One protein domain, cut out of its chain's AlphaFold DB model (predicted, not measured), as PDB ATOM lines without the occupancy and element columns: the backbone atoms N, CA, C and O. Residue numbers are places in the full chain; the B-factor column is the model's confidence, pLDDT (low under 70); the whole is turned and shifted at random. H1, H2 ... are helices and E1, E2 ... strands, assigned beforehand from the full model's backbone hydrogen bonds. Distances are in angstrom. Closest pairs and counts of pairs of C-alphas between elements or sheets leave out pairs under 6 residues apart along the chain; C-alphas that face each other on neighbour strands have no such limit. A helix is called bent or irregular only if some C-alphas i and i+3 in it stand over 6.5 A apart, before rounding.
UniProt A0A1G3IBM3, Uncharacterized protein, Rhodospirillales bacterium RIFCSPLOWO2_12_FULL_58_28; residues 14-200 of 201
ATOM      1  N   ILE A  14      -1.762   5.541 -20.066       85.44
ATOM      2  CA  ILE A  14      -2.991   4.738 -20.068       85.44
ATOM      3  C   ILE A  14      -3.468   4.472 -18.640       85.44
ATOM      4  O   ILE A  14      -4.644   4.675 -18.355       85.44
ATOM      5  N   GLU A  15      -2.582   4.075 -17.725       85.56
ATOM      6  CA  GLU A  15      -2.964   3.877 -16.323       85.56
ATOM      7  C   GLU A  15      -3.435   5.191 -15.680       85.56
ATOM      8  O   GLU A  15      -4.375   5.177 -14.888       85.56
ATOM      9  N   LEU A  16      -2.853   6.336 -16.060       86.31
ATOM     10  CA  LEU A  16      -3.314   7.650 -15.599       86.31
ATOM     11  C   LEU A  16      -4.718   7.987 -16.135       86.31
ATOM     12  O   LEU A  16      -5.552   8.484 -15.385       86.31
ATOM     13  N   LEU A  17      -5.009   7.673 -17.402       89.12
ATOM     14  CA  LEU A  17      -6.344   7.826 -18.000       89.12
ATOM     15  C   LEU A  17      -7.391   6.907 -17.352       89.12
ATOM     16  O   LEU A  17      -8.523   7.322 -17.095       89.12
ATOM     17  N   VAL A  18      -7.028   5.660 -17.055       91.69
ATOM     18  CA  VAL A  18      -7.913   4.730 -16.339       91.69
ATOM     19  C   VAL A  18      -8.156   5.224 -14.907       91.69
ATOM     20  O   VAL A  18      -9.292   5.239 -14.444       91.69
ATOM     21  N   ALA A  19      -7.124   5.715 -14.219       90.31
ATOM     22  CA  ALA A  19      -7.273   6.271 -12.877       90.31
ATOM     23  C   ALA A  19      -8.173   7.522 -12.850       90.31
ATOM     24  O   ALA A  19      -9.008   7.652 -11.953       90.31
ATOM     25  N   THR A  20      -8.061   8.427 -13.829       90.94
ATOM     26  CA  THR A  20      -8.907   9.634 -13.889       90.94
ATOM     27  C   THR A  20     -10.355   9.311 -14.238       90.94
ATOM     28  O   THR A  20     -11.260   9.870 -13.624       90.94
ATOM     29  N   THR A  21     -10.600   8.382 -15.164       91.00
ATOM     30  CA  THR A  21     -11.965   7.945 -15.516       91.00
ATOM     31  C   THR A  21     -12.663   7.230 -14.361       91.00
ATOM     32  O   THR A  21     -13.809   7.558 -14.049       91.00
ATOM     33  N   VAL A  22     -11.969   6.325 -13.662       91.62
ATOM     34  CA  VAL A  22     -12.494   5.691 -12.443       91.62
ATOM     35  C   VAL A  22     -12.735   6.738 -11.350       91.62
ATOM     36  O   VAL A  22     -13.781   6.720 -10.704       91.62
ATOM     37  N   GLY A  23     -11.819   7.697 -11.182       92.75
ATOM     38  CA  GLY A  23     -11.980   8.807 -10.243       92.75
ATOM     39  C   GLY A  23     -13.212   9.671 -10.534       92.75
ATOM     40  O   GLY A  23     -13.974   9.976  -9.619       92.75
ATOM     41  N   LEU A  24     -13.457  10.015 -11.802       92.75
ATOM     42  CA  LEU A  24     -14.638  10.780 -12.221       92.75
ATOM     43  C   LEU A  24     -15.940  10.008 -11.985       92.75
ATOM     44  O   LEU A  24     -16.913  10.590 -11.505       92.75
ATOM     45  N   LEU A  25     -15.960   8.700 -12.263       90.56
ATOM     46  CA  LEU A  25     -17.126   7.857 -11.994       90.56
ATOM     47  C   LEU A  25     -17.447   7.802 -10.498       90.56
ATOM     48  O   LEU A  25     -18.602   8.008 -10.118       90.56
ATOM     49  N   LEU A  26     -16.434   7.606  -9.651       91.75
ATOM     50  CA  LEU A  26     -16.604   7.618  -8.197       91.75
ATOM     51  C   LEU A  26     -17.100   8.977  -7.698       91.75
ATOM     52  O   LEU A  26     -18.040   9.024  -6.908       91.75
ATOM     53  N   MET A  27     -16.541  10.081  -8.201       91.75
ATOM     54  CA  MET A  27     -17.004  11.427  -7.845       91.75
ATOM     55  C   MET A  27     -18.459  11.663  -8.258       91.75
ATOM     56  O   MET A  27     -19.216  12.245  -7.484       91.75
ATOM     57  N   SER A  28     -18.888  11.163  -9.422       91.94
ATOM     58  CA  SER A  28     -20.297  11.252  -9.829       91.94
ATOM     59  C   SER A  28     -21.224  10.511  -8.858       91.94
ATOM     60  O   SER A  28     -22.263  11.047  -8.477       91.94
ATOM     61  N   GLY A  29     -20.814   9.328  -8.383       90.56
ATOM     62  CA  GLY A  29     -21.570   8.553  -7.398       90.56
ATOM     63  C   GLY A  29     -21.626   9.226  -6.024       90.56
ATOM     64  O   GLY A  29     -22.659   9.202  -5.363       90.56
ATOM     65  N   VAL A  30     -20.547   9.882  -5.595       91.50
ATOM     66  CA  VAL A  30     -20.551  10.652  -4.339       91.50
ATOM     67  C   VAL A  30     -21.480  11.862  -4.445       91.50
ATOM     68  O   VAL A  30     -22.230  12.138  -3.508       91.50
ATOM     69  N   MET A  31     -21.489  12.556  -5.587       88.06
ATOM     70  CA  MET A  31     -22.374  13.703  -5.803       88.06
ATOM     71  C   MET A  31     -23.850  13.307  -5.743       88.06
ATOM     72  O   MET A  31     -24.630  13.998  -5.093       88.06
ATOM     73  N   THR A  32     -24.254  12.187  -6.352       85.44
ATOM     74  CA  THR A  32     -25.657  11.740  -6.290       85.44
ATOM     75  C   THR A  32     -26.093  11.420  -4.861       85.44
ATOM     76  O   THR A  32     -27.170  11.848  -4.446       85.44
ATOM     77  N   ILE A  33     -25.239  10.754  -4.078       86.06
ATOM     78  CA  ILE A  33     -25.499  10.481  -2.656       86.06
ATOM     79  C   ILE A  33     -25.597  11.789  -1.859       86.06
ATOM     80  O   ILE A  33     -26.470  11.931  -1.006       86.06
ATOM     81  N   MET A  34     -24.738  12.770  -2.149       86.25
ATOM     82  CA  MET A  34     -24.766  14.079  -1.494       86.25
ATOM     83  C   MET A  34     -26.052  14.861  -1.808       86.25
ATOM     84  O   MET A  34     -26.629  15.476  -0.915       86.25
ATOM     85  N   TYR A  35     -26.547  14.803  -3.047       84.50
ATOM     86  CA  TYR A  35     -27.832  15.413  -3.404       84.50
ATOM     87  C   TYR A  35     -29.008  14.746  -2.685       84.50
ATOM     88  O   TYR A  35     -29.906  15.436  -2.203       84.50
ATOM     89  N   GLN A  36     -28.995  13.417  -2.565       83.38
ATOM     90  CA  GLN A  36     -30.031  12.690  -1.830       83.38
ATOM     91  C   GLN A  36     -30.003  13.004  -0.329       83.38
ATOM     92  O   GLN A  36     -31.054  13.221   0.274       83.38
ATOM     93  N   SER A  37     -28.814  13.085   0.274       83.12
ATOM     94  CA  SER A  37     -28.685  13.400   1.700       83.12
ATOM     95  C   SER A  37     -29.105  14.836   2.023       83.12
ATOM     96  O   SER A  37     -29.740  15.066   3.053       83.12
ATOM     97  N   ALA A  38     -28.834  15.790   1.125       82.56
ATOM     98  CA  ALA A  38     -29.325  17.159   1.248       82.56
ATOM     99  C   ALA A  38     -30.863  17.220   1.221       82.56
ATOM    100  O   ALA A  38     -31.457  17.855   2.093       82.56
ATOM    101  N   GLY A  39     -31.506  16.496   0.296       78.25
ATOM    102  CA  GLY A  39     -32.969  16.405   0.233       78.25
ATOM    103  C   GLY A  39     -33.578  15.821   1.514       78.25
ATOM    104  O   GLY A  39     -34.495  16.405   2.088       78.25
ATOM    105  N   MET A  40     -33.010  14.728   2.036       80.00
ATOM    106  CA  MET A  40     -33.456  14.142   3.310       80.00
ATOM    107  C   MET A  40     -33.328  15.118   4.488       80.00
ATOM    108  O   MET A  40     -34.210  15.172   5.346       80.00
ATOM    109  N   ALA A  41     -32.254  15.909   4.537       80.94
ATOM    110  CA  ALA A  41     -32.057  16.894   5.595       80.94
ATOM    111  C   ALA A  41     -33.117  18.009   5.560       80.94
ATOM    112  O   ALA A  41     -33.558  18.467   6.617       80.94
ATOM    113  N   GLU A  42     -33.545  18.441   4.372       79.38
ATOM    114  CA  GLU A  42     -34.635  19.411   4.225       79.38
ATOM    115  C   GLU A  42     -35.976  18.838   4.685       79.38
ATOM    116  O   GLU A  42     -36.675  19.495   5.458       79.38
ATOM    117  N   VAL A  43     -36.293  17.595   4.307       78.81
ATOM    118  CA  VAL A  43     -37.524  16.914   4.745       78.81
ATOM    119  C   VAL A  43     -37.561  16.774   6.270       78.81
ATOM    120  O   VAL A  43     -38.556  17.138   6.897       78.81
ATOM    121  N   MET A  44     -36.462  16.342   6.902       81.88
ATOM    122  CA  MET A  44     -36.387  16.242   8.368       81.88
ATOM    123  C   MET A  44     -36.580  17.598   9.056       81.88
ATOM    124  O   MET A  44     -37.283  17.696  10.063       81.88
ATOM    125  N   ARG A  45     -35.986  18.669   8.515       82.12
ATOM    126  CA  ARG A  45     -36.190  20.029   9.038       82.12
ATOM    127  C   ARG A  45     -37.642  20.474   8.894       82.12
ATOM    128  O   ARG A  45     -38.173  21.065   9.834       82.12
ATOM    129  N   GLY A  46     -38.281  20.171   7.765       78.12
ATOM    130  CA  GLY A  46     -39.698  20.452   7.539       78.12
ATOM    131  C   GLY A  46     -40.584  19.762   8.574       78.12
ATOM    132  O   GLY A  46     -41.379  20.420   9.241       78.12
ATOM    133  N   GLN A  47     -40.354  18.469   8.825       82.31
ATOM    134  CA  GLN A  47     -41.100  17.705   9.831       82.31
ATOM    135  C   GLN A  47     -40.939  18.251  11.254       82.31
ATOM    136  O   GLN A  47     -41.912  18.304  12.006       82.31
ATOM    137  N   ILE A  48     -39.734  18.678  11.650       84.81
ATOM    138  CA  ILE A  48     -39.511  19.282  12.975       84.81
ATOM    139  C   ILE A  48     -40.334  20.565  13.117       84.81
ATOM    140  O   ILE A  48     -41.005  20.761  14.133       84.81
ATOM    141  N   VAL A  49     -40.320  21.419  12.090       83.44
ATOM    142  CA  VAL A  49     -41.080  22.672  12.099       83.44
ATOM    143  C   VAL A  49     -42.583  22.399  12.081       83.44
ATOM    144  O   VAL A  49     -43.293  22.982  12.893       83.44
ATOM    145  N   MET A  50     -43.071  21.476  11.248       83.94
ATOM    146  CA  MET A  50     -44.489  21.097  11.227       83.94
ATOM    147  C   MET A  50     -44.962  20.574  12.583       83.94
ATOM    148  O   MET A  50     -45.995  21.011  13.073       83.94
ATOM    149  N   ASN A  51     -44.178  19.725  13.254       85.44
ATOM    150  CA  ASN A  51     -44.498  19.253  14.603       85.44
ATOM    151  C   ASN A  51     -44.534  20.390  15.635       85.44
ATOM    152  O   ASN A  51     -45.388  20.405  16.525       85.44
ATOM    153  N   GLN A  52     -43.607  21.347  15.542       84.69
ATOM    154  CA  GLN A  52     -43.604  22.520  16.411       84.69
ATOM    155  C   GLN A  52     -44.857  23.377  16.183       84.69
ATOM    156  O   GLN A  52     -45.504  23.777  17.151       84.69
ATOM    157  N   GLN A  53     -45.223  23.601  14.921       82.06
ATOM    158  CA  GLN A  53     -46.416  24.354  14.542       82.06
ATOM    159  C   GLN A  53     -47.698  23.619  14.942       82.06
ATOM    160  O   GLN A  53     -48.593  24.243  15.495       82.06
ATOM    161  N   ALA A  54     -47.765  22.293  14.801       82.94
ATOM    162  CA  ALA A  54     -48.889  21.488  15.279       82.94
ATOM    163  C   ALA A  54     -49.126  21.683  16.779       82.94
ATOM    164  O   ALA A  54     -50.247  21.952  17.204       82.94
ATOM    165  N   ARG A  55     -48.065  21.616  17.594       83.94
ATOM    166  CA  ARG A  55     -48.160  21.843  19.045       83.94
ATOM    167  C   ARG A  55     -48.632  23.253  19.377       83.94
ATOM    168  O   ARG A  55     -49.451  23.424  20.277       83.94
ATOM    169  N   GLU A  56     -48.112  24.250  18.672       78.81
ATOM    170  CA  GLU A  56     -48.527  25.642  18.836       78.81
ATOM    171  C   GLU A  56     -50.004  25.824  18.468       78.81
ATOM    172  O   GLU A  56     -50.762  26.433  19.220       78.81
ATOM    173  N   MET A  57     -50.444  25.215  17.371       77.31
ATOM    174  CA  MET A  57     -51.823  25.287  16.910       77.31
ATOM    175  C   MET A  57     -52.787  24.579  17.846       77.31
ATOM    176  O   MET A  57     -53.818  25.153  18.178       77.31
ATOM    177  N   PHE A  58     -52.449  23.389  18.342       79.62
ATOM    178  CA  PHE A  58     -53.267  22.737  19.359       79.62
ATOM    179  C   PHE A  58     -53.342  23.570  20.629       79.62
ATOM    180  O   PHE A  58     -54.434  23.749  21.147       79.62
ATOM    181  N   ARG A  59     -52.227  24.144  21.091       79.25
ATOM    182  CA  ARG A  59     -52.230  25.032  22.259       79.25
ATOM    183  C   ARG A  59     -53.159  26.230  22.060       79.25
ATOM    184  O   ARG A  59     -53.945  26.542  22.948       79.25
ATOM    185  N   ILE A  60     -53.089  26.880  20.899       74.50
ATOM    186  CA  ILE A  60     -53.939  28.028  20.572       74.50
ATOM    187  C   ILE A  60     -55.413  27.603  20.447       74.50
ATOM    188  O   ILE A  60     -56.292  28.303  20.942       74.50
ATOM    189  N   LEU A  61     -55.702  26.446  19.844       75.12
ATOM    190  CA  LEU A  61     -57.065  25.921  19.718       75.12
ATOM    191  C   LEU A  61     -57.653  25.506  21.073       75.12
ATOM    192  O   LEU A  61     -58.833  25.751  21.316       75.12
ATOM    193  N   THR A  62     -56.867  24.900  21.968       74.44
ATOM    194  CA  THR A  62     -57.359  24.421  23.269       74.44
ATOM    195  C   THR A  62     -57.454  25.527  24.303       74.44
ATOM    196  O   THR A  62     -58.505  25.689  24.920       74.44
ATOM    197  N   ASP A  63     -56.373  26.275  24.501       72.19
ATOM    198  CA  ASP A  63     -56.229  27.201  25.626       72.19
ATOM    199  C   ASP A  63     -56.458  28.654  25.197       72.19
ATOM    200  O   ASP A  63     -56.687  29.522  26.038       72.19
ATOM    201  N   GLY A  64     -56.460  28.913  23.890       67.38
ATOM    202  CA  GLY A  64     -56.555  30.256  23.349       67.38
ATOM    203  C   GLY A  64     -55.187  30.904  23.224       67.38
ATOM    204  O   GLY A  64     -54.143  30.288  23.456       67.38
ATOM    205  N   GLY A  65     -55.173  32.168  22.824       62.47
ATOM    206  CA  GLY A  65     -53.940  32.893  22.546       62.47
ATOM    207  C   GLY A  65     -54.038  34.359  22.921       62.47
ATOM    208  O   GLY A  65     -55.128  34.902  23.074       62.47
ATOM    209  N   VAL A  66     -52.884  35.008  23.062       56.94
ATOM    210  CA  VAL A  66     -52.813  36.461  23.218       56.94
ATOM    211  C   VAL A  66     -52.290  37.058  21.920       56.94
ATOM    212  O   VAL A  66     -51.215  36.676  21.457       56.94
ATOM    213  N   GLY A  67     -53.057  37.963  21.320       53.69
ATOM    214  CA  GLY A  67     -52.662  38.644  20.088       53.69
ATOM    215  C   GLY A  67     -51.613  39.721  20.334       53.69
ATOM    216  O   GLY A  67     -51.711  40.479  21.301       53.69
ATOM    217  N   TYR A  68     -50.611  39.796  19.454       49.91
ATOM    218  CA  TYR A  68     -49.516  40.770  19.553       49.91
ATOM    219  C   TYR A  68     -49.720  42.048  18.723       49.91
ATOM    220  O   TYR A  68     -48.973  43.003  18.922       49.91
ATOM    221  N   ASP A  69     -50.721  42.110  17.841       47.97
ATOM    222  CA  ASP A  69     -50.979  43.302  17.023       47.97
ATOM    223  C   ASP A  69     -51.994  44.261  17.659       47.97
ATOM    224  O   ASP A  69     -52.845  43.845  18.443       47.97
ATOM    225  N   ASN A  70     -51.864  45.550  17.310       46.38
ATOM    226  CA  ASN A  70     -52.605  46.726  17.799       46.38
ATOM    227  C   ASN A  70     -54.128  46.634  17.613       46.38
ATOM    228  O   ASN A  70     -54.736  47.350  16.821       46.38
ATOM    229  N   ILE A  71     -54.738  45.760  18.389       47.06
ATOM    230  CA  ILE A  71     -56.170  45.607  18.549       47.06
ATOM    231  C   ILE A  71     -56.530  46.437  19.777       47.06
ATOM    232  O   ILE A  71     -55.850  46.350  20.801       47.06
ATOM    233  N   GLY A  72     -57.510  47.331  19.621       43.28
ATOM    234  CA  GLY A  72     -57.880  48.346  20.610       43.28
ATOM    235  C   GLY A  72     -58.079  47.800  22.028       43.28
ATOM    236  O   GLY A  72     -58.187  46.603  22.241       43.28
ATOM    237  N   SER A  73     -58.133  48.711  23.002       46.03
ATOM    238  CA  SER A  73     -58.014  48.521  24.461       46.03
ATOM    239  C   SER A  73     -58.936  47.502  25.170       46.03
ATOM    240  O   SER A  73     -58.961  47.481  26.400       46.03
ATOM    241  N   ALA A  74     -59.675  46.655  24.455       42.91
ATOM    242  CA  ALA A  74     -60.395  45.510  24.990       42.91
ATOM    243  C   ALA A  74     -59.548  44.232  24.836       42.91
ATOM    244  O   ALA A  74     -59.231  43.815  23.732       42.91
ATOM    245  N   GLY A  75     -59.141  43.665  25.975       47.59
ATOM    246  CA  GLY A  75     -58.745  42.264  26.168       47.59
ATOM    247  C   GLY A  75     -58.025  41.554  25.018       47.59
ATOM    248  O   GLY A  75     -58.642  40.904  24.194       47.59
ATOM    249  N   LYS A  76     -56.692  41.532  25.061       52.72
ATOM    250  CA  LYS A  76     -55.810  40.830  24.109       52.72
ATOM    251  C   LYS A  76     -55.938  39.297  24.109       52.72
ATOM    252  O   LYS A  76     -55.054  38.643  23.570       52.72
ATOM    253  N   ALA A  77     -56.939  38.716  24.765       54.19
ATOM    254  CA  ALA A  77     -57.022  37.291  25.049       54.19
ATOM    255  C   ALA A  77     -58.161  36.656  24.261       54.19
ATOM    256  O   ALA A  77     -59.335  36.922  24.482       54.19
ATOM    257  N   VAL A  78     -57.780  35.766  23.367       56.00
ATOM    258  CA  VAL A  78     -58.689  34.900  22.652       56.00
ATOM    259  C   VAL A  78     -58.972  33.667  23.504       56.00
ATOM    260  O   VAL A  78     -58.031  33.009  23.946       56.00
ATOM    261  N   ALA A  79     -60.245  33.310  23.675       56.16
ATOM    262  CA  ALA A  79     -60.639  32.072  24.341       56.16
ATOM    263  C   ALA A  79     -60.476  30.854  23.413       56.16
ATOM    264  O   ALA A  79     -61.081  30.786  22.342       56.16
ATOM    265  N   GLY A  80     -59.674  29.875  23.835       61.66
ATOM    266  CA  GLY A  80     -59.637  28.551  23.206       61.66
ATOM    267  C   GLY A  80     -60.830  27.694  23.617       61.66
ATOM    268  O   GLY A  80     -61.611  28.076  24.486       61.66
ATOM    269  N   LEU A  81     -60.950  26.501  23.033       67.50
ATOM    270  CA  LEU A  81     -62.027  25.529  23.275       67.50
ATOM    271  C   LEU A  81     -62.304  25.256  24.764       67.50
ATOM    272  O   LEU A  81     -63.459  25.056  25.134       67.50
ATOM    273  N   ARG A  82     -61.282  25.285  25.626       65.88
ATOM    274  CA  ARG A  82     -61.429  25.091  27.078       65.88
ATOM    275  C   ARG A  82     -61.935  26.334  27.815       65.88
ATOM    276  O   ARG A  82     -62.489  26.202  28.896       65.88
ATOM    277  N   GLY A  83     -61.771  27.532  27.263       58.62
ATOM    278  CA  GLY A  83     -62.216  28.788  27.877       58.62
ATOM    279  C   GLY A  83     -63.610  29.250  27.447       58.62
ATOM    280  O   GLY A  83     -64.061  30.291  27.921       58.62
ATOM    281  N   ARG A  84     -64.273  28.516  26.542       60.56
ATOM    282  CA  ARG A  84     -65.532  28.953  25.930       60.56
ATOM    283  C   ARG A  84     -66.704  28.887  26.899       60.56
ATOM    284  O   ARG A  84     -66.933  27.867  27.546       60.56
ATOM    285  N   LYS A  85     -67.494  29.957  26.910       57.12
ATOM    286  CA  LYS A  85     -68.799  30.031  27.564       57.12
ATOM    287  C   LYS A  85     -69.913  29.892  26.525       57.12
ATOM    288  O   LYS A  85     -69.737  30.150  25.332       57.12
ATOM    289  N   LYS A  86     -71.094  29.473  26.982       50.66
ATOM    290  CA  LYS A  86     -72.311  29.393  26.163       50.66
ATOM    291  C   LYS A  86     -72.622  30.777  25.568       50.66
ATOM    292  O   LYS A  86     -72.953  31.694  26.311       50.66
ATOM    293  N   GLY A  87     -72.514  30.915  24.243       49.66
ATOM    294  CA  GLY A  87     -72.755  32.172  23.517       49.66
ATOM    295  C   GLY A  87     -71.538  32.747  22.784       49.66
ATOM    296  O   GLY A  87     -71.720  33.621  21.940       49.66
ATOM    297  N   ASP A  88     -70.328  32.234  23.034       54.38
ATOM    298  CA  ASP A  88     -69.136  32.668  22.296       54.38
ATOM    299  C   ASP A  88     -69.228  32.252  20.815       54.38
ATOM    300  O   ASP A  88     -69.594  31.096  20.535       54.38
ATOM    301  N   PRO A  89     -68.871  33.138  19.860       53.09
ATOM    302  CA  PRO A  89     -68.954  32.847  18.434       53.09
ATOM    303  C   PRO A  89     -68.195  31.559  18.094       53.09
ATOM    304  O   PRO A  89     -67.082  31.314  18.557       53.09
ATOM    305  N   LEU A  90     -68.828  30.694  17.298       51.66
ATOM    306  CA  LEU A  90     -68.190  29.481  16.792       51.66
ATOM    307  C   LEU A  90     -67.008  29.872  15.898       51.66
ATOM    308  O   LEU A  90     -67.146  30.722  15.020       51.66
ATOM    309  N   LEU A  91     -65.860  29.220  16.099       54.38
ATOM    310  CA  LEU A  91     -64.774  29.224  15.122       54.38
ATOM    311  C   LEU A  91     -65.334  28.627  13.823       54.38
ATOM    312  O   LEU A  91     -65.557  27.422  13.728       54.38
ATOM    313  N   THR A  92     -65.644  29.477  12.848       53.56
ATOM    314  CA  THR A  92     -66.081  29.036  11.524       53.56
ATOM    315  C   THR A  92     -64.861  28.655  10.691       53.56
ATOM    316  O   THR A  92     -63.777  29.215  10.873       53.56
ATOM    317  N   ALA A  93     -65.032  27.731   9.741       55.44
ATOM    318  CA  ALA A  93     -63.964  27.332   8.819       55.44
ATOM    319  C   ALA A  93     -63.299  28.549   8.145       55.44
ATOM    320  O   ALA A  93     -62.079  28.612   8.067       55.44
ATOM    321  N   ALA A  94     -64.090  29.564   7.776       56.50
ATOM    322  CA  ALA A  94     -63.608  30.803   7.166       56.50
ATOM    323  C   ALA A  94     -62.709  31.655   8.089       56.50
ATOM    324  O   ALA A  94     -61.774  32.295   7.607       56.50
ATOM    325  N   ASN A  95     -62.952  31.649   9.405       59.09
ATOM    326  CA  ASN A  95     -62.085  32.329  10.372       59.09
ATOM    327  C   ASN A  95     -60.780  31.543  10.573       59.09
ATOM    328  O   ASN A  95     -59.710  32.125  10.705       59.09
ATOM    329  N   LEU A  96     -60.847  30.215  10.520       63.41
ATOM    330  CA  LEU A  96     -59.689  29.349  10.717       63.41
ATOM    331  C   LEU A  96     -58.730  29.328   9.520       63.41
ATOM    332  O   LEU A  96     -57.548  29.118   9.744       63.41
ATOM    333  N   THR A  97     -59.203  29.520   8.282       63.06
ATOM    334  CA  THR A  97     -58.400  29.303   7.058       63.06
ATOM    335  C   THR A  97     -58.043  30.562   6.281       63.06
ATOM    336  O   THR A  97     -57.464  30.465   5.201       63.06
ATOM    337  N   SER A  98     -58.367  31.759   6.767       63.31
ATOM    338  CA  SER A  98     -58.179  32.983   5.979       63.31
ATOM    339  C   SER A  98     -56.696  33.285   5.731       63.31
ATOM    340  O   SER A  98     -56.062  33.911   6.571       63.31
ATOM    341  N   GLY A  99     -56.162  32.890   4.572       64.88
ATOM    342  CA  GLY A  99     -54.718  32.917   4.286       64.88
ATOM    343  C   GLY A  99     -53.971  31.670   4.779       64.88
ATOM    344  O   GLY A  99     -52.763  31.696   4.987       64.88
ATOM    345  N   TYR A 100     -54.677  30.559   5.030       71.25
ATOM    346  CA  TYR A 100     -54.077  29.324   5.558       71.25
ATOM    347  C   TYR A 100     -53.324  29.539   6.881       71.25
ATOM    348  O   TYR A 100     -52.314  28.906   7.198       71.25
ATOM    349  N   ARG A 101     -53.867  30.460   7.674       70.31
ATOM    350  CA  ARG A 101     -53.428  30.834   9.014       70.31
ATOM    351  C   ARG A 101     -54.627  30.762   9.937       70.31
ATOM    352  O   ARG A 101     -55.721  31.165   9.538       70.31
ATOM    353  N   MET A 102     -54.414  30.327  11.175       63.22
ATOM    354  CA  MET A 102     -55.469  30.469  12.165       63.22
ATOM    355  C   MET A 102     -55.673  31.945  12.449       63.22
ATOM    356  O   MET A 102     -54.761  32.624  12.931       63.22
ATOM    357  N   LYS A 103     -56.886  32.421  12.174       60.88
ATOM    358  CA  LYS A 103     -57.364  33.656  12.763       60.88
ATOM    359  C   LYS A 103     -58.330  33.325  13.864       60.88
ATOM    360  O   LYS A 103     -59.219  32.484  13.707       60.88
ATOM    361  N   ILE A 104     -58.184  34.041  14.961       57.06
ATOM    362  CA  ILE A 104     -59.217  34.052  15.968       57.06
ATOM    363  C   ILE A 104     -59.747  35.465  16.088       57.06
ATOM    364  O   ILE A 104     -58.992  36.421  16.256       57.06
ATOM    365  N   SER A 105     -61.054  35.575  15.894       54.19
ATOM    366  CA  SER A 105     -61.758  36.843  15.826       54.19
ATOM    367  C   SER A 105     -62.388  37.131  17.181       54.19
ATOM    368  O   SER A 105     -63.215  36.348  17.645       54.19
ATOM    369  N   ASP A 106     -62.024  38.257  17.797       51.41
ATOM    370  CA  ASP A 106     -62.704  38.789  18.990       51.41
ATOM    371  C   ASP A 106     -63.785  39.815  18.592       51.41
ATOM    372  O   ASP A 106     -63.820  40.966  19.026       51.41
ATOM    373  N   GLY A 107     -64.612  39.450  17.607       49.84
ATOM    374  CA  GLY A 107     -65.755  40.248  17.145       49.84
ATOM    375  C   GLY A 107     -65.427  41.526  16.361       49.84
ATOM    376  O   GLY A 107     -66.338  42.156  15.830       49.84
ATOM    377  N   SER A 108     -64.159  41.925  16.247       47.69
ATOM    378  CA  SER A 108     -63.768  43.123  15.482       47.69
ATOM    379  C   SER A 108     -62.345  43.108  14.927       47.69
ATOM    380  O   SER A 108     -62.040  43.899  14.037       47.69
ATOM    381  N   ASN A 109     -61.478  42.211  15.404       48.97
ATOM    382  CA  ASN A 109     -60.102  42.126  14.940       48.97
ATOM    383  C   ASN A 109     -59.621  40.678  14.845       48.97
ATOM    384  O   ASN A 109     -59.924  39.850  15.705       48.97
ATOM    385  N   ASP A 110     -58.843  40.414  13.799       54.06
ATOM    386  CA  ASP A 110     -58.262  39.109  13.517       54.06
ATOM    387  C   ASP A 110     -56.922  38.970  14.253       54.06
ATOM    388  O   ASP A 110     -55.925  39.591  13.880       54.06
ATOM    389  N   VAL A 111     -56.884  38.141  15.296       54.47
ATOM    390  CA  VAL A 111     -55.644  37.751  15.979       54.47
ATOM    391  C   VAL A 111     -55.017  36.566  15.242       54.47
ATOM    392  O   VAL A 111     -55.687  35.565  14.995       54.47
ATOM    393  N   LEU A 112     -53.735  36.683  14.886       55.44
ATOM    394  CA  LEU A 112     -53.025  35.766  13.987       55.44
ATOM    395  C   LEU A 112     -52.109  34.758  14.696       55.44
ATOM    396  O   LEU A 112     -51.415  35.114  15.650       55.44
ATOM    397  N   SER A 113     -52.041  33.537  14.144       60.47
ATOM    398  CA  SER A 113     -50.912  32.600  14.301       60.47
ATOM    399  C   SER A 113     -49.753  32.925  13.340       60.47
ATOM    400  O   SER A 113     -49.871  33.825  12.509       60.47
ATOM    401  N   SER A 114     -48.630  32.203  13.481       54.88
ATOM    402  CA  SER A 114     -47.317  32.459  12.859       54.88
ATOM    403  C   SER A 114     -47.361  33.112  11.465       54.88
ATOM    404  O   SER A 114     -47.846  32.543  10.491       54.88
ATOM    405  N   ARG A 115     -46.830  34.340  11.367       58.34
ATOM    406  CA  ARG A 115     -46.649  35.029  10.084       58.34
ATOM    407  C   ARG A 115     -45.488  34.382   9.337       58.34
ATOM    408  O   ARG A 115     -44.337  34.512   9.757       58.34
ATOM    409  N   LEU A 116     -45.783  33.734   8.219       62.97
ATOM    410  CA  LEU A 116     -44.793  33.391   7.205       62.97
ATOM    411  C   LEU A 116     -44.784  34.446   6.096       62.97
ATOM    412  O   LEU A 116     -45.736  35.206   5.915       62.97
ATOM    413  N   ILE A 117     -43.698  34.475   5.326       69.12
ATOM    414  CA  ILE A 117     -43.707  35.132   4.016       69.12
ATOM    415  C   ILE A 117     -44.681  34.349   3.131       69.12
ATOM    416  O   ILE A 117     -44.676  33.122   3.152       69.12
ATOM    417  N   ALA A 118     -45.519  35.050   2.368       76.25
ATOM    418  CA  ALA A 118     -46.479  34.411   1.478       76.25
ATOM    419  C   ALA A 118     -45.767  33.516   0.443       76.25
ATOM    420  O   ALA A 118     -44.911  33.984  -0.311       76.25
ATOM    421  N   HIS A 119     -46.145  32.240   0.397       78.12
ATOM    422  CA  HIS A 119     -45.624  31.239  -0.530       78.12
ATOM    423  C   HIS A 119     -46.683  30.836  -1.556       78.12
ATOM    424  O   HIS A 119     -47.865  30.735  -1.240       78.12
ATOM    425  N   GLN A 120     -46.251  30.587  -2.792       84.44
ATOM    426  CA  GLN A 120     -47.123  30.104  -3.861       84.44
ATOM    427  C   GLN A 120     -47.127  28.576  -3.866       84.44
ATOM    428  O   GLN A 120     -46.094  27.943  -4.081       84.44
ATOM    429  N   VAL A 121     -48.298  27.992  -3.651       82.06
ATOM    430  CA  VAL A 121     -48.544  26.552  -3.637       82.06
ATOM    431  C   VAL A 121     -49.361  26.180  -4.863       82.06
ATOM    432  O   VAL A 121     -50.397  26.779  -5.136       82.06
ATOM    433  N   LYS A 122     -48.904  25.170  -5.607       83.88
ATOM    434  CA  LYS A 122     -49.636  24.637  -6.755       83.88
ATOM    435  C   LYS A 122     -50.533  23.479  -6.318       83.88
ATOM    436  O   LYS A 122     -50.040  22.466  -5.832       83.88
ATOM    437  N   CYS A 123     -51.831  23.612  -6.552       83.50
ATOM    438  CA  CYS A 123     -52.825  22.567  -6.367       83.50
ATOM    439  C   CYS A 123     -52.585  21.418  -7.348       83.50
ATOM    440  O   CYS A 123     -52.369  21.632  -8.544       83.50
ATOM    441  N   ALA A 124     -52.629  20.186  -6.853       81.69
ATOM    442  CA  ALA A 124     -52.512  18.986  -7.672       81.69
ATOM    443  C   ALA A 124     -53.890  18.496  -8.131       81.69
ATOM    444  O   ALA A 124     -54.060  18.134  -9.297       81.69
ATOM    445  N   ALA A 125     -54.868  18.538  -7.231       83.19
ATOM    446  CA  ALA A 125     -56.247  18.142  -7.467       83.19
ATOM    447  C   ALA A 125     -57.192  18.988  -6.601       83.19
ATOM    448  O   ALA A 125     -56.766  19.888  -5.875       83.19
ATOM    449  N   VAL A 126     -58.489  18.703  -6.690       86.25
ATOM    450  CA  VAL A 126     -59.484  19.285  -5.783       86.25
ATOM    451  C   VAL A 126     -59.154  18.861  -4.349       86.25
ATOM    452  O   VAL A 126     -59.044  17.666  -4.080       86.25
ATOM    453  N   GLY A 127     -58.988  19.827  -3.447       79.75
ATOM    454  CA  GLY A 127     -58.664  19.590  -2.036       79.75
ATOM    455  C   GLY A 127     -57.223  19.151  -1.731       79.75
ATOM    456  O   GLY A 127     -56.954  18.777  -0.591       79.75
ATOM    457  N   ASP A 128     -56.307  19.178  -2.709       79.62
ATOM    458  CA  ASP A 128     -54.917  18.718  -2.548       79.62
ATOM    459  C   ASP A 128     -53.905  19.711  -3.163       79.62
ATOM    460  O   ASP A 128     -54.009  20.018  -4.360       79.62
ATOM    461  N   PRO A 129     -52.905  20.220  -2.411       75.31
ATOM    462  CA  PRO A 129     -52.598  19.953  -0.994       75.31
ATOM    463  C   PRO A 129     -53.364  20.842  -0.005       75.31
ATOM    464  O   PRO A 129     -53.233  20.675   1.205       75.31
ATOM    465  N   LEU A 130     -54.146  21.795  -0.511       80.56
ATOM    466  CA  LEU A 130     -54.927  22.729   0.291       80.56
ATOM    467  C   LEU A 130     -56.416  22.407   0.162       80.56
ATOM    468  O   LEU A 130     -56.891  22.113  -0.935       80.56
ATOM    469  N   GLY A 131     -57.169  22.551   1.254       75.88
ATOM    470  CA  GLY A 131     -58.613  22.286   1.263       75.88
ATOM    471  C   GLY A 131     -59.402  23.134   0.254       75.88
ATOM    472  O   GLY A 131     -60.344  22.635  -0.354       75.88
ATOM    473  N   ASP A 132     -58.966  24.375   0.007       78.56
ATOM    474  CA  ASP A 132     -59.627  25.295  -0.938       78.56
ATOM    475  C   ASP A 132     -59.098  25.185  -2.385       78.56
ATOM    476  O   ASP A 132     -59.365  26.059  -3.215       78.56
ATOM    477  N   CYS A 133     -58.315  24.152  -2.708       84.19
ATOM    478  CA  CYS A 133     -57.952  23.859  -4.093       84.19
ATOM    479  C   CYS A 133     -59.202  23.415  -4.865       84.19
ATOM    480  O   CYS A 133     -59.783  22.374  -4.558       84.19
ATOM    481  N   LEU A 134     -59.608  24.182  -5.882       86.06
ATOM    482  CA  LEU A 134     -60.820  23.897  -6.666       86.06
ATOM    483  C   LEU A 134     -60.526  23.116  -7.947       86.06
ATOM    484  O   LEU A 134     -61.427  22.503  -8.515       86.06
ATOM    485  N   ALA A 135     -59.278  23.144  -8.417       86.12
ATOM    486  CA  ALA A 135     -58.843  22.424  -9.603       86.12
ATOM    487  C   ALA A 135     -57.346  22.088  -9.551       86.12
ATOM    488  O   ALA A 135     -56.540  22.795  -8.944       86.12
ATOM    489  N   GLY A 136     -56.963  21.021 -10.255       84.88
ATOM    490  CA  GLY A 136     -55.556  20.700 -10.475       84.88
ATOM    491  C   GLY A 136     -54.869  21.760 -11.337       84.88
ATOM    492  O   GLY A 136     -55.383  22.163 -12.378       84.88
ATOM    493  N   GLY A 137     -53.689  22.206 -10.911       81.38
ATOM    494  CA  GLY A 137     -52.880  23.222 -11.582       81.38
ATOM    495  C   GLY A 137     -53.104  24.658 -11.104       81.38
ATOM    496  O   GLY A 137     -52.316  25.525 -11.486       81.38
ATOM    497  N   GLU A 138     -54.112  24.906 -10.265       86.62
ATOM    498  CA  GLU A 138     -54.344  26.208  -9.631       86.62
ATOM    499  C   GLU A 138     -53.160  26.599  -8.730       86.62
ATOM    500  O   GLU A 138     -52.525  25.737  -8.128       86.62
ATOM    501  N   ILE A 139     -52.839  27.891  -8.640       85.44
ATOM    502  CA  ILE A 139     -51.808  28.401  -7.731       85.44
ATOM    503  C   ILE A 139     -52.495  29.236  -6.652       85.44
ATOM    504  O   ILE A 139     -53.234  30.171  -6.961       85.44
ATOM    505  N   LYS A 140     -52.245  28.896  -5.388       84.19
ATOM    506  CA  LYS A 140     -52.766  29.587  -4.208       84.19
ATOM    507  C   LYS A 140     -51.620  30.187  -3.402       84.19
ATOM    508  O   LYS A 140     -50.575  29.564  -3.237       84.19
ATOM    509  N   SER A 141     -51.845  31.381  -2.863       83.50
ATOM    510  CA  SER A 141     -50.926  32.013  -1.917       83.50
ATOM    511  C   SER A 141     -51.250  31.561  -0.495       83.50
ATOM    512  O   SER A 141     -52.409  31.611  -0.085       83.50
ATOM    513  N   VAL A 142     -50.226  31.161   0.252       79.56
ATOM    514  CA  VAL A 142     -50.318  30.624   1.615       79.56
ATOM    515  C   VAL A 142     -49.389  31.430   2.520       79.56
ATOM    516  O   VAL A 142     -48.200  31.539   2.226       79.56
ATOM    517  N   ASP A 143     -49.910  32.006   3.605       77.38
ATOM    518  CA  ASP A 143     -49.141  32.779   4.596       77.38
ATOM    519  C   ASP A 143     -49.068  32.106   5.982       77.38
ATOM    520  O   ASP A 143     -48.706  32.748   6.970       77.38
ATOM    521  N   GLY A 144     -49.332  30.795   6.045       78.81
ATOM    522  CA  GLY A 144     -49.241  29.970   7.251       78.81
ATOM    523  C   GLY A 144     -49.019  28.477   6.964       78.81
ATOM    524  O   GLY A 144     -48.725  28.079   5.839       78.81
ATOM    525  N   TYR A 145     -49.135  27.655   8.012       80.50
ATOM    526  CA  TYR A 145     -48.939  26.198   7.953       80.50
ATOM    527  C   TYR A 145     -50.251  25.403   7.929       80.50
ATOM    528  O   TYR A 145     -50.209  24.180   7.947       80.50
ATOM    529  N   LEU A 146     -51.423  26.043   7.940       79.31
ATOM    530  CA  LEU A 146     -52.700  25.325   7.976       79.31
ATOM    531  C   LEU A 146     -53.097  24.899   6.557       79.31
ATOM    532  O   LEU A 146     -53.261  25.744   5.692       79.31
ATOM    533  N   ALA A 147     -53.317  23.612   6.308       78.81
ATOM    534  CA  ALA A 147     -53.733  23.129   4.987       78.81
ATOM    535  C   ALA A 147     -55.255  23.220   4.770       78.81
ATOM    536  O   ALA A 147     -55.731  23.460   3.658       78.81
ATOM    537  N   ALA A 148     -56.025  23.002   5.836       77.38
ATOM    538  CA  ALA A 148     -57.484  22.987   5.825       77.38
ATOM    539  C   ALA A 148     -58.035  23.366   7.205       77.38
ATOM    540  O   ALA A 148     -57.319  23.298   8.202       77.38
ATOM    541  N   ALA A 149     -59.315  23.743   7.272       75.88
ATOM    542  CA  ALA A 149     -59.969  24.012   8.549       75.88
ATOM    543  C   ALA A 149     -59.889  22.768   9.461       75.88
ATOM    544  O   ALA A 149     -60.147  21.665   8.976       75.88
ATOM    545  N   PRO A 150     -59.563  22.930  10.757       74.94
ATOM    546  CA  PRO A 150     -59.646  21.848  11.727       74.94
ATOM    547  C   PRO A 150     -61.027  21.193  11.713       74.94
ATOM    548  O   PRO A 150     -62.051  21.883  11.742       74.94
ATOM    549  N   THR A 151     -61.053  19.868  11.693       74.19
ATOM    550  CA  THR A 151     -62.279  19.070  11.664       74.19
ATOM    551  C   THR A 151     -62.426  18.302  12.968       74.19
ATOM    552  O   THR A 151     -61.475  17.734  13.497       74.19
ATOM    553  N   LEU A 152     -63.641  18.285  13.510       70.94
ATOM    554  CA  LEU A 152     -64.009  17.359  14.575       70.94
ATOM    555  C   LEU A 152     -64.356  16.026  13.915       70.94
ATOM    556  O   LEU A 152     -65.227  15.982  13.048       70.94
ATOM    557  N   ILE A 153     -63.646  14.966  14.291       73.25
ATOM    558  CA  ILE A 153     -63.862  13.625  13.722       73.25
ATOM    559  C   ILE A 153     -65.143  13.021  14.279       73.25
ATOM    560  O   ILE A 153     -65.883  12.340  13.574       73.25
ATOM    561  N   GLU A 154     -65.410  13.308  15.547       67.44
ATOM    562  CA  GLU A 154     -66.593  12.845  16.248       67.44
ATOM    563  C   GLU A 154     -67.481  14.049  16.587       67.44
ATOM    564  O   GLU A 154     -66.970  15.097  17.004       67.44
ATOM    565  N   PRO A 155     -68.807  13.940  16.388       59.53
ATOM    566  CA  PRO A 155     -69.733  14.972  16.830       59.53
ATOM    567  C   PRO A 155     -69.607  15.139  18.347       59.53
ATOM    568  O   PRO A 155     -69.451  14.154  19.065       59.53
ATOM    569  N   LEU A 156     -69.677  16.382  18.838       60.81
ATOM    570  CA  LEU A 156     -69.662  16.638  20.278       60.81
ATOM    571  C   LEU A 156     -70.861  15.941  20.929       60.81
ATOM    572  O   LEU A 156     -71.994  16.409  20.806       60.81
ATOM    573  N   ASP A 157     -70.603  14.842  21.633       61.16
ATOM    574  CA  ASP A 157     -71.581  14.217  22.510       61.16
ATOM    575  C   ASP A 157     -71.536  14.937  23.869       61.16
ATOM    576  O   ASP A 157     -70.489  14.946  24.519       61.16
ATOM    577  N   PRO A 158     -72.640  15.546  24.340       59.34
ATOM    578  CA  PRO A 158     -72.684  16.182  25.655       59.34
ATOM    579  C   PRO A 158     -72.403  15.213  26.819       59.34
ATOM    580  O   PRO A 158     -72.077  15.669  27.916       59.34
ATOM    581  N   ALA A 159     -72.513  13.896  26.613       61.69
ATOM    582  CA  ALA A 159     -72.145  12.883  27.601       61.69
ATOM    583  C   ALA A 159     -70.632  12.601  27.649       61.69
ATOM    584  O   ALA A 159     -70.139  12.069  28.650       61.69
ATOM    585  N   ILE A 160     -69.889  12.959  26.597       65.81
ATOM    586  CA  ILE A 160     -68.466  12.660  26.451       65.81
ATOM    587  C   ILE A 160     -67.668  13.958  26.645       65.81
ATOM    588  O   ILE A 160     -67.731  14.869  25.822       65.81
ATOM    589  N   PRO A 161     -66.870  14.084  27.722       68.75
ATOM    590  CA  PRO A 161     -66.152  15.318  28.041       68.75
ATOM    591  C   PRO A 161     -64.886  15.503  27.191       68.75
ATOM    592  O   PRO A 161     -63.951  16.181  27.612       68.75
ATOM    593  N   TRP A 162     -64.803  14.867  26.025       71.62
ATOM    594  CA  TRP A 162     -63.664  14.952  25.126       71.62
ATOM    595  C   TRP A 162     -64.114  14.876  23.668       71.62
ATOM    596  O   TRP A 162     -65.139  14.282  23.360       71.62
ATOM    597  N   ALA A 163     -63.337  15.483  22.777       71.88
ATOM    598  CA  ALA A 163     -63.543  15.413  21.337       71.88
ATOM    599  C   ALA A 163     -62.209  15.184  20.622       71.88
ATOM    600  O   ALA A 163     -61.167  15.673  21.070       71.88
ATOM    601  N   VAL A 164     -62.242  14.452  19.507       78.25
ATOM    602  CA  VAL A 164     -61.074  14.273  18.636       78.25
ATOM    603  C   VAL A 164     -61.111  15.323  17.540       78.25
ATOM    604  O   VAL A 164     -62.085  15.430  16.793       78.25
ATOM    605  N   MET A 165     -60.027  16.081  17.441       77.56
ATOM    606  CA  MET A 165     -59.835  17.088  16.412       77.56
ATOM    607  C   MET A 165     -58.674  16.690  15.508       77.56
ATOM    608  O   MET A 165     -57.595  16.333  15.984       77.56
ATOM    609  N   GLU A 166     -58.910  16.789  14.209       83.06
ATOM    610  CA  GLU A 166     -57.909  16.675  13.162       83.06
ATOM    611  C   GLU A 166     -57.481  18.078  12.726       83.06
ATOM    612  O   GLU A 166     -58.306  18.964  12.490       83.06
ATOM    613  N   VAL A 167     -56.175  18.281  12.607       81.88
ATOM    614  CA  VAL A 167     -55.572  19.487  12.049       81.88
ATOM    615  C   VAL A 167     -54.659  19.060  10.915       81.88
ATOM    616  O   VAL A 167     -53.667  18.371  11.138       81.88
ATOM    617  N   LYS A 168     -54.978  19.501   9.699       84.25
ATOM    618  CA  LYS A 168     -54.115  19.290   8.536       84.25
ATOM    619  C   LYS A 168     -53.159  20.457   8.394       84.25
ATOM    620  O   LYS A 168     -53.600  21.604   8.285       84.25
ATOM    621  N   LEU A 169     -51.867  20.161   8.385       85.12
ATOM    622  CA  LEU A 169     -50.801  21.129   8.177       85.12
ATOM    623  C   LEU A 169     -50.113  20.909   6.848       85.12
ATOM    624  O   LEU A 169     -50.080  19.795   6.341       85.12
ATOM    625  N   ILE A 170     -49.541  21.982   6.328       83.88
ATOM    626  CA  ILE A 170     -48.731  22.003   5.124       83.88
ATOM    627  C   ILE A 170     -47.418  22.728   5.427       83.88
ATOM    628  O   ILE A 170     -47.435  23.771   6.079       83.88
ATOM    629  N   ASP A 171     -46.280  22.210   4.961       83.25
ATOM    630  CA  ASP A 171     -45.029  22.972   4.940       83.25
ATOM    631  C   ASP A 171     -44.918  23.708   3.597       83.25
ATOM    632  O   ASP A 171     -44.520  23.110   2.595       83.25
ATOM    633  N   PRO A 172     -45.218  25.017   3.536       76.69
ATOM    634  CA  PRO A 172     -45.216  25.761   2.277       76.69
ATOM    635  C   PRO A 172     -43.851  25.778   1.569       76.69
ATOM    636  O   PRO A 172     -43.783  26.087   0.379       76.69
ATOM    637  N   ARG A 173     -42.757  25.439   2.265       73.12
ATOM    638  CA  ARG A 173     -41.403  25.398   1.691       73.12
ATOM    639  C   ARG A 173     -41.151  24.140   0.864       73.12
ATOM    640  O   ARG A 173     -40.360  24.189  -0.074       73.12
ATOM    641  N   THR A 174     -41.802  23.025   1.194       74.62
ATOM    642  CA  THR A 174     -41.575  21.732   0.528       74.62
ATOM    643  C   THR A 174     -42.530  21.498  -0.639       74.62
ATOM    644  O   THR A 174     -42.165  20.822  -1.592       74.62
ATOM    645  N   VAL A 175     -43.708  22.133  -0.640       68.19
ATOM    646  CA  VAL A 175     -44.752  21.962  -1.673       68.19
ATOM    647  C   VAL A 175     -44.297  22.376  -3.086       68.19
ATOM    648  O   VAL A 175     -44.890  21.963  -4.082       68.19
ATOM    649  N   GLY A 176     -43.233  23.175  -3.195       59.19
ATOM    650  CA  GLY A 176     -42.626  23.580  -4.466       59.19
ATOM    651  C   GLY A 176     -41.210  23.050  -4.702       59.19
ATOM    652  O   GLY A 176     -40.614  23.394  -5.722       59.19
ATOM    653  N   SER A 177     -40.643  22.264  -3.780       65.81
ATOM    654  CA  SER A 177     -39.273  21.773  -3.932       65.81
ATOM    655  C   SER A 177     -39.237  20.547  -4.847       65.81
ATOM    656  O   SER A 177     -40.147  19.723  -4.870       65.81
ATOM    657  N   SER A 178     -38.154  20.397  -5.610       60.12
ATOM    658  CA  SER A 178     -37.906  19.199  -6.426       60.12
ATOM    659  C   SER A 178     -37.554  17.959  -5.593       60.12
ATOM    660  O   SER A 178     -37.320  16.897  -6.167       60.12
ATOM    661  N   PHE A 179     -37.452  18.104  -4.268       56.34
ATOM    662  CA  PHE A 179     -36.911  17.099  -3.355       56.34
ATOM    663  C   PHE A 179     -37.976  16.383  -2.521       56.34
ATOM    664  O   PHE A 179     -37.721  15.262  -2.096       56.34
ATOM    665  N   ALA A 180     -39.142  16.994  -2.298       55.47
ATOM    666  CA  ALA A 180     -40.207  16.397  -1.499       55.47
ATOM    667  C   ALA A 180     -41.210  15.639  -2.381       55.47
ATOM    668  O   ALA A 180     -41.701  16.149  -3.394       55.47
ATOM    669  N   GLY A 181     -41.552  14.415  -1.979       55.97
ATOM    670  CA  GLY A 181     -42.724  13.724  -2.506       55.97
ATOM    671  C   GLY A 181     -43.998  14.492  -2.131       55.97
ATOM    672  O   GLY A 181     -44.091  15.068  -1.053       55.97
ATOM    673  N   ARG A 182     -45.020  14.494  -2.998       53.84
ATOM    674  CA  ARG A 182     -46.269  15.264  -2.782       53.84
ATOM    675  C   ARG A 182     -46.983  14.952  -1.457       53.84
ATOM    676  O   ARG A 182     -47.639  15.828  -0.913       53.84
ATOM    677  N   GLY A 183     -46.828  13.732  -0.936       54.28
ATOM    678  CA  GLY A 183     -47.388  13.310   0.355       54.28
ATOM    679  C   GLY A 183     -46.540  13.665   1.579       54.28
ATOM    680  O   GLY A 183     -46.962  13.392   2.692       54.28
ATOM    681  N   GLU A 184     -45.353  14.251   1.401       61.59
ATOM    682  CA  GLU A 184     -44.449  14.631   2.501       61.59
ATOM    683  C   GLU A 184     -44.637  16.091   2.935       61.59
ATOM    684  O   GLU A 184     -44.097  16.518   3.955       61.59
ATOM    685  N   ALA A 185     -45.382  16.868   2.144       70.44
ATOM    686  CA  ALA A 185     -45.585  18.291   2.371       70.44
ATOM    687  C   ALA A 185     -46.820  18.602   3.222       70.44
ATOM    688  O   ALA A 185     -46.866  19.671   3.824       70.44
ATOM    689  N   THR A 186     -47.783  17.680   3.292       77.81
ATOM    690  CA  THR A 186     -49.013  17.824   4.076       77.81
ATOM    691  C   THR A 186     -49.102  16.687   5.081       77.81
ATOM    692  O   THR A 186     -48.959  15.528   4.703       77.81
ATOM    693  N   ASP A 187     -49.366  17.004   6.345       85.06
ATOM    694  CA  ASP A 187     -49.505  16.012   7.411       85.06
ATOM    695  C   ASP A 187     -50.747  16.290   8.265       85.06
ATOM    696  O   ASP A 187     -51.181  17.435   8.412       85.06
ATOM    697  N   SER A 188     -51.356  15.231   8.790       84.94
ATOM    698  CA  SER A 188     -52.592  15.301   9.572       84.94
ATOM    699  C   SER A 188     -52.298  14.943  11.019       84.94
ATOM    700  O   SER A 188     -51.887  13.828  11.334       84.94
ATOM    701  N   PHE A 189     -52.537  15.894  11.914       85.00
ATOM    702  CA  PHE A 189     -52.322  15.724  13.340       85.00
ATOM    703  C   PHE A 189     -53.647  15.547  14.062       85.00
ATOM    704  O   PHE A 189     -54.613  16.261  13.804       85.00
ATOM    705  N   TYR A 190     -53.655  14.635  15.026       84.06
ATOM    706  CA  TYR A 190     -54.829  14.307  15.821       84.06
ATOM    707  C   TYR A 190     -54.589  14.702  17.272       84.06
ATOM    708  O   TYR A 190     -53.542  14.385  17.843       84.06
ATOM    709  N   ALA A 191     -55.565  15.367  17.885       79.62
ATOM    710  CA  ALA A 191     -55.540  15.667  19.309       79.62
ATOM    711  C   ALA A 191     -56.882  15.356  19.966       79.62
ATOM    712  O   ALA A 191     -57.947  15.637  19.416       79.62
ATOM    713  N   ILE A 192     -56.805  14.817  21.182       79.06
ATOM    714  CA  ILE A 192     -57.956  14.642  22.066       79.06
ATOM    715  C   ILE A 192     -58.042  15.881  22.951       79.06
ATOM    716  O   ILE A 192     -57.122  16.184  23.716       79.06
ATOM    717  N   ILE A 193     -59.151  16.604  22.852       74.44
ATOM    718  CA  ILE A 193     -59.388  17.830  23.607       74.44
ATOM    719  C   ILE A 193     -60.450  17.547  24.654       74.44
ATOM    720  O   ILE A 193     -61.590  17.251  24.316       74.44
ATOM    721  N   GLY A 194     -60.081  17.673  25.928       69.06
ATOM    722  CA  GLY A 194     -61.048  17.697  27.023       69.06
ATOM    723  C   GLY A 194     -61.890  18.973  26.972       69.06
ATOM    724  O   GLY A 194     -61.331  20.072  26.913       69.06
ATOM    725  N   LEU A 195     -63.210  18.818  26.992       65.94
ATOM    726  CA  LEU A 195     -64.196  19.892  27.014       65.94
ATOM    727  C   LEU A 195     -64.546  20.237  28.463       65.94
ATOM    728  O   LEU A 195     -64.671  19.353  29.315       65.94
ATOM    729  N   ASN A 196     -64.725  21.526  28.754       59.91
ATOM    730  CA  ASN A 196     -65.186  21.939  30.073       59.91
ATOM    731  C   ASN A 196     -66.665  21.572  30.262       59.91
ATOM    732  O   ASN A 196     -67.501  21.794  29.388       59.91
ATOM    733  N   LYS A 197     -66.979  21.023  31.444       49.03
ATOM    734  CA  LYS A 197     -68.301  20.492  31.827       49.03
ATOM    735  C   LYS A 197     -69.437  21.532  31.758       49.03
ATOM    736  O   LYS A 197     -70.598  21.149  31.733       49.03
ATOM    737  N   GLU A 198     -69.104  22.823  31.714       49.56
ATOM    738  CA  GLU A 198     -70.052  23.947  31.617       49.56
ATOM    739  C   GLU A 198     -70.671  24.134  30.217       49.56
ATOM    740  O   GLU A 198     -71.544  24.979  30.047       49.56
ATOM    741  N   ILE A 199     -70.246  23.357  29.212       48.44
ATOM    742  CA  ILE A 199     -70.867  23.351  27.873       48.44
ATOM    743  C   ILE A 199     -72.128  22.450  27.840       48.44
ATOM    744  O   ILE A 199     -72.893  22.489  26.876       48.44
ATOM    745  N   ALA A 200     -72.389  21.668  28.897       38.16
ATOM    746  CA  ALA A 200     -73.647  20.938  29.059       38.16
ATOM    747  C   ALA A 200     -74.812  21.918  29.361       38.16
ATOM    748  O   ALA A 200     -74.580  22.930  30.021       38.16
TER     749      ALA A 200
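This is residues 14 to 200 of the 201 residues of an uncharacterized protein of Rhodospirillales bacterium RIFCSPLOWO2_12_FULL_58_28 (UniProt A0A1G3IBM3). One very long helix, H1, makes the length of the domain, its first part sticking out as a bare arm, residues 14 to 34, and a loose head of small two-stranded hairpins and long loops gathered round its other end. The longest hairpin, E7 with E8, packs along residues 46 to 62 of H1, the small hairpins E1 with E2 and E3 with E4 lie near the end of the helix with the short helix H2 beside E3, and the hairpin E5 with E6 lies apart from the other named elements. The printed part has 187 residues with two named helices and eight named strands, in the order H1 E1 E2 H2 E3 E4 E5 E6 E7 E8, and the strands form four separate antiparallel sheets of two. The class is mixed, helices and strands, with under half of the residues in named elements, 93 of 187. The whole is loose, with a radius of gyration of the C-alphas of 22.4 A and spans of 87 by 37 by 32 A.

H1 holds residues 14 to 63, from C-alpha 14 at (-2.991, 4.738, -20.068) to C-alpha 63 at (-56.229, 27.201, 25.626), 73.7 A. E1, residues 64 to 66, follows it directly and spans 7.2 A; E2, residues 77 to 79, spans 6.4 A. H2 holds residues 93 to 97, 6.2 A. E3, residues 103 to 105, and E4, residues 110 to 112, each span 6.2 A. E5, residues 119 to 122, spans 9.9 A, and E6, residues 139 to 142, spans 9.7 A. E7, residues 162 to 170, and E8, residues 186 to 194, each span 25.9 A; E8 ends at C-alpha 194, (-61.048, 17.697, 27.023).

H1 is not bent, and in H1 and H2 every O i to N i+4 pair is within hydrogen-bond range. H1 and E1 are near each other, joined by a tight link, and the C-alphas of Asp 63 and Ala 79, the closest of H1 and E2, are 6.7 A apart. E1 and E2 are an antiparallel hairpin at 172 degrees, with N 78 and O 65 at 2.8 A. The closest C-alphas of E2 and E3, those of Val 78 and Ile 104, are 6.8 A apart. The closest of H2 and E3, those of Leu 96 and Lys 103, are 5.3 A apart. E3 and E4 form a hairpin at 146 degrees, with N 104 and O 111 at 2.9 A. E5 and E6 form one at 145 degrees, with N 121 and O 140 at 2.8 A, and both are apart from H1. E7 and E8 form the longest hairpin, at 159 degrees, with N 167 and O 189 at 2.8 A and N 163 and O 193 at 2.9 A. The closest C-alphas of H1 and E7 are those of Met 50 and Leu 169, 7.0 A apart. Those of H1 and E8 are Thr 62 and Ile 193, 6.9 A apart. Residues 151 to 152 pair antiparallel with residues 165 to 166 of E7.

The two C-alphas farthest apart are those of Ile 14 and Ala 200, at 87.6 A. Without residues 14 to 34, which stand free, the body spans 55 by 38 by 31 A, with a radius of gyration of 17.0 A. The printed part has no cut. The links E2 to H2, E5 to E6, E6 to E7 and E7 to E8 are long, with 13, 16, 19 and 15 residues. The mean pLDDT of the printed part is 71.5, and 77 residues are under 70: residues 64 to 99, 102 to 117, 154 to 161, 175 to 184 and 194 to 200.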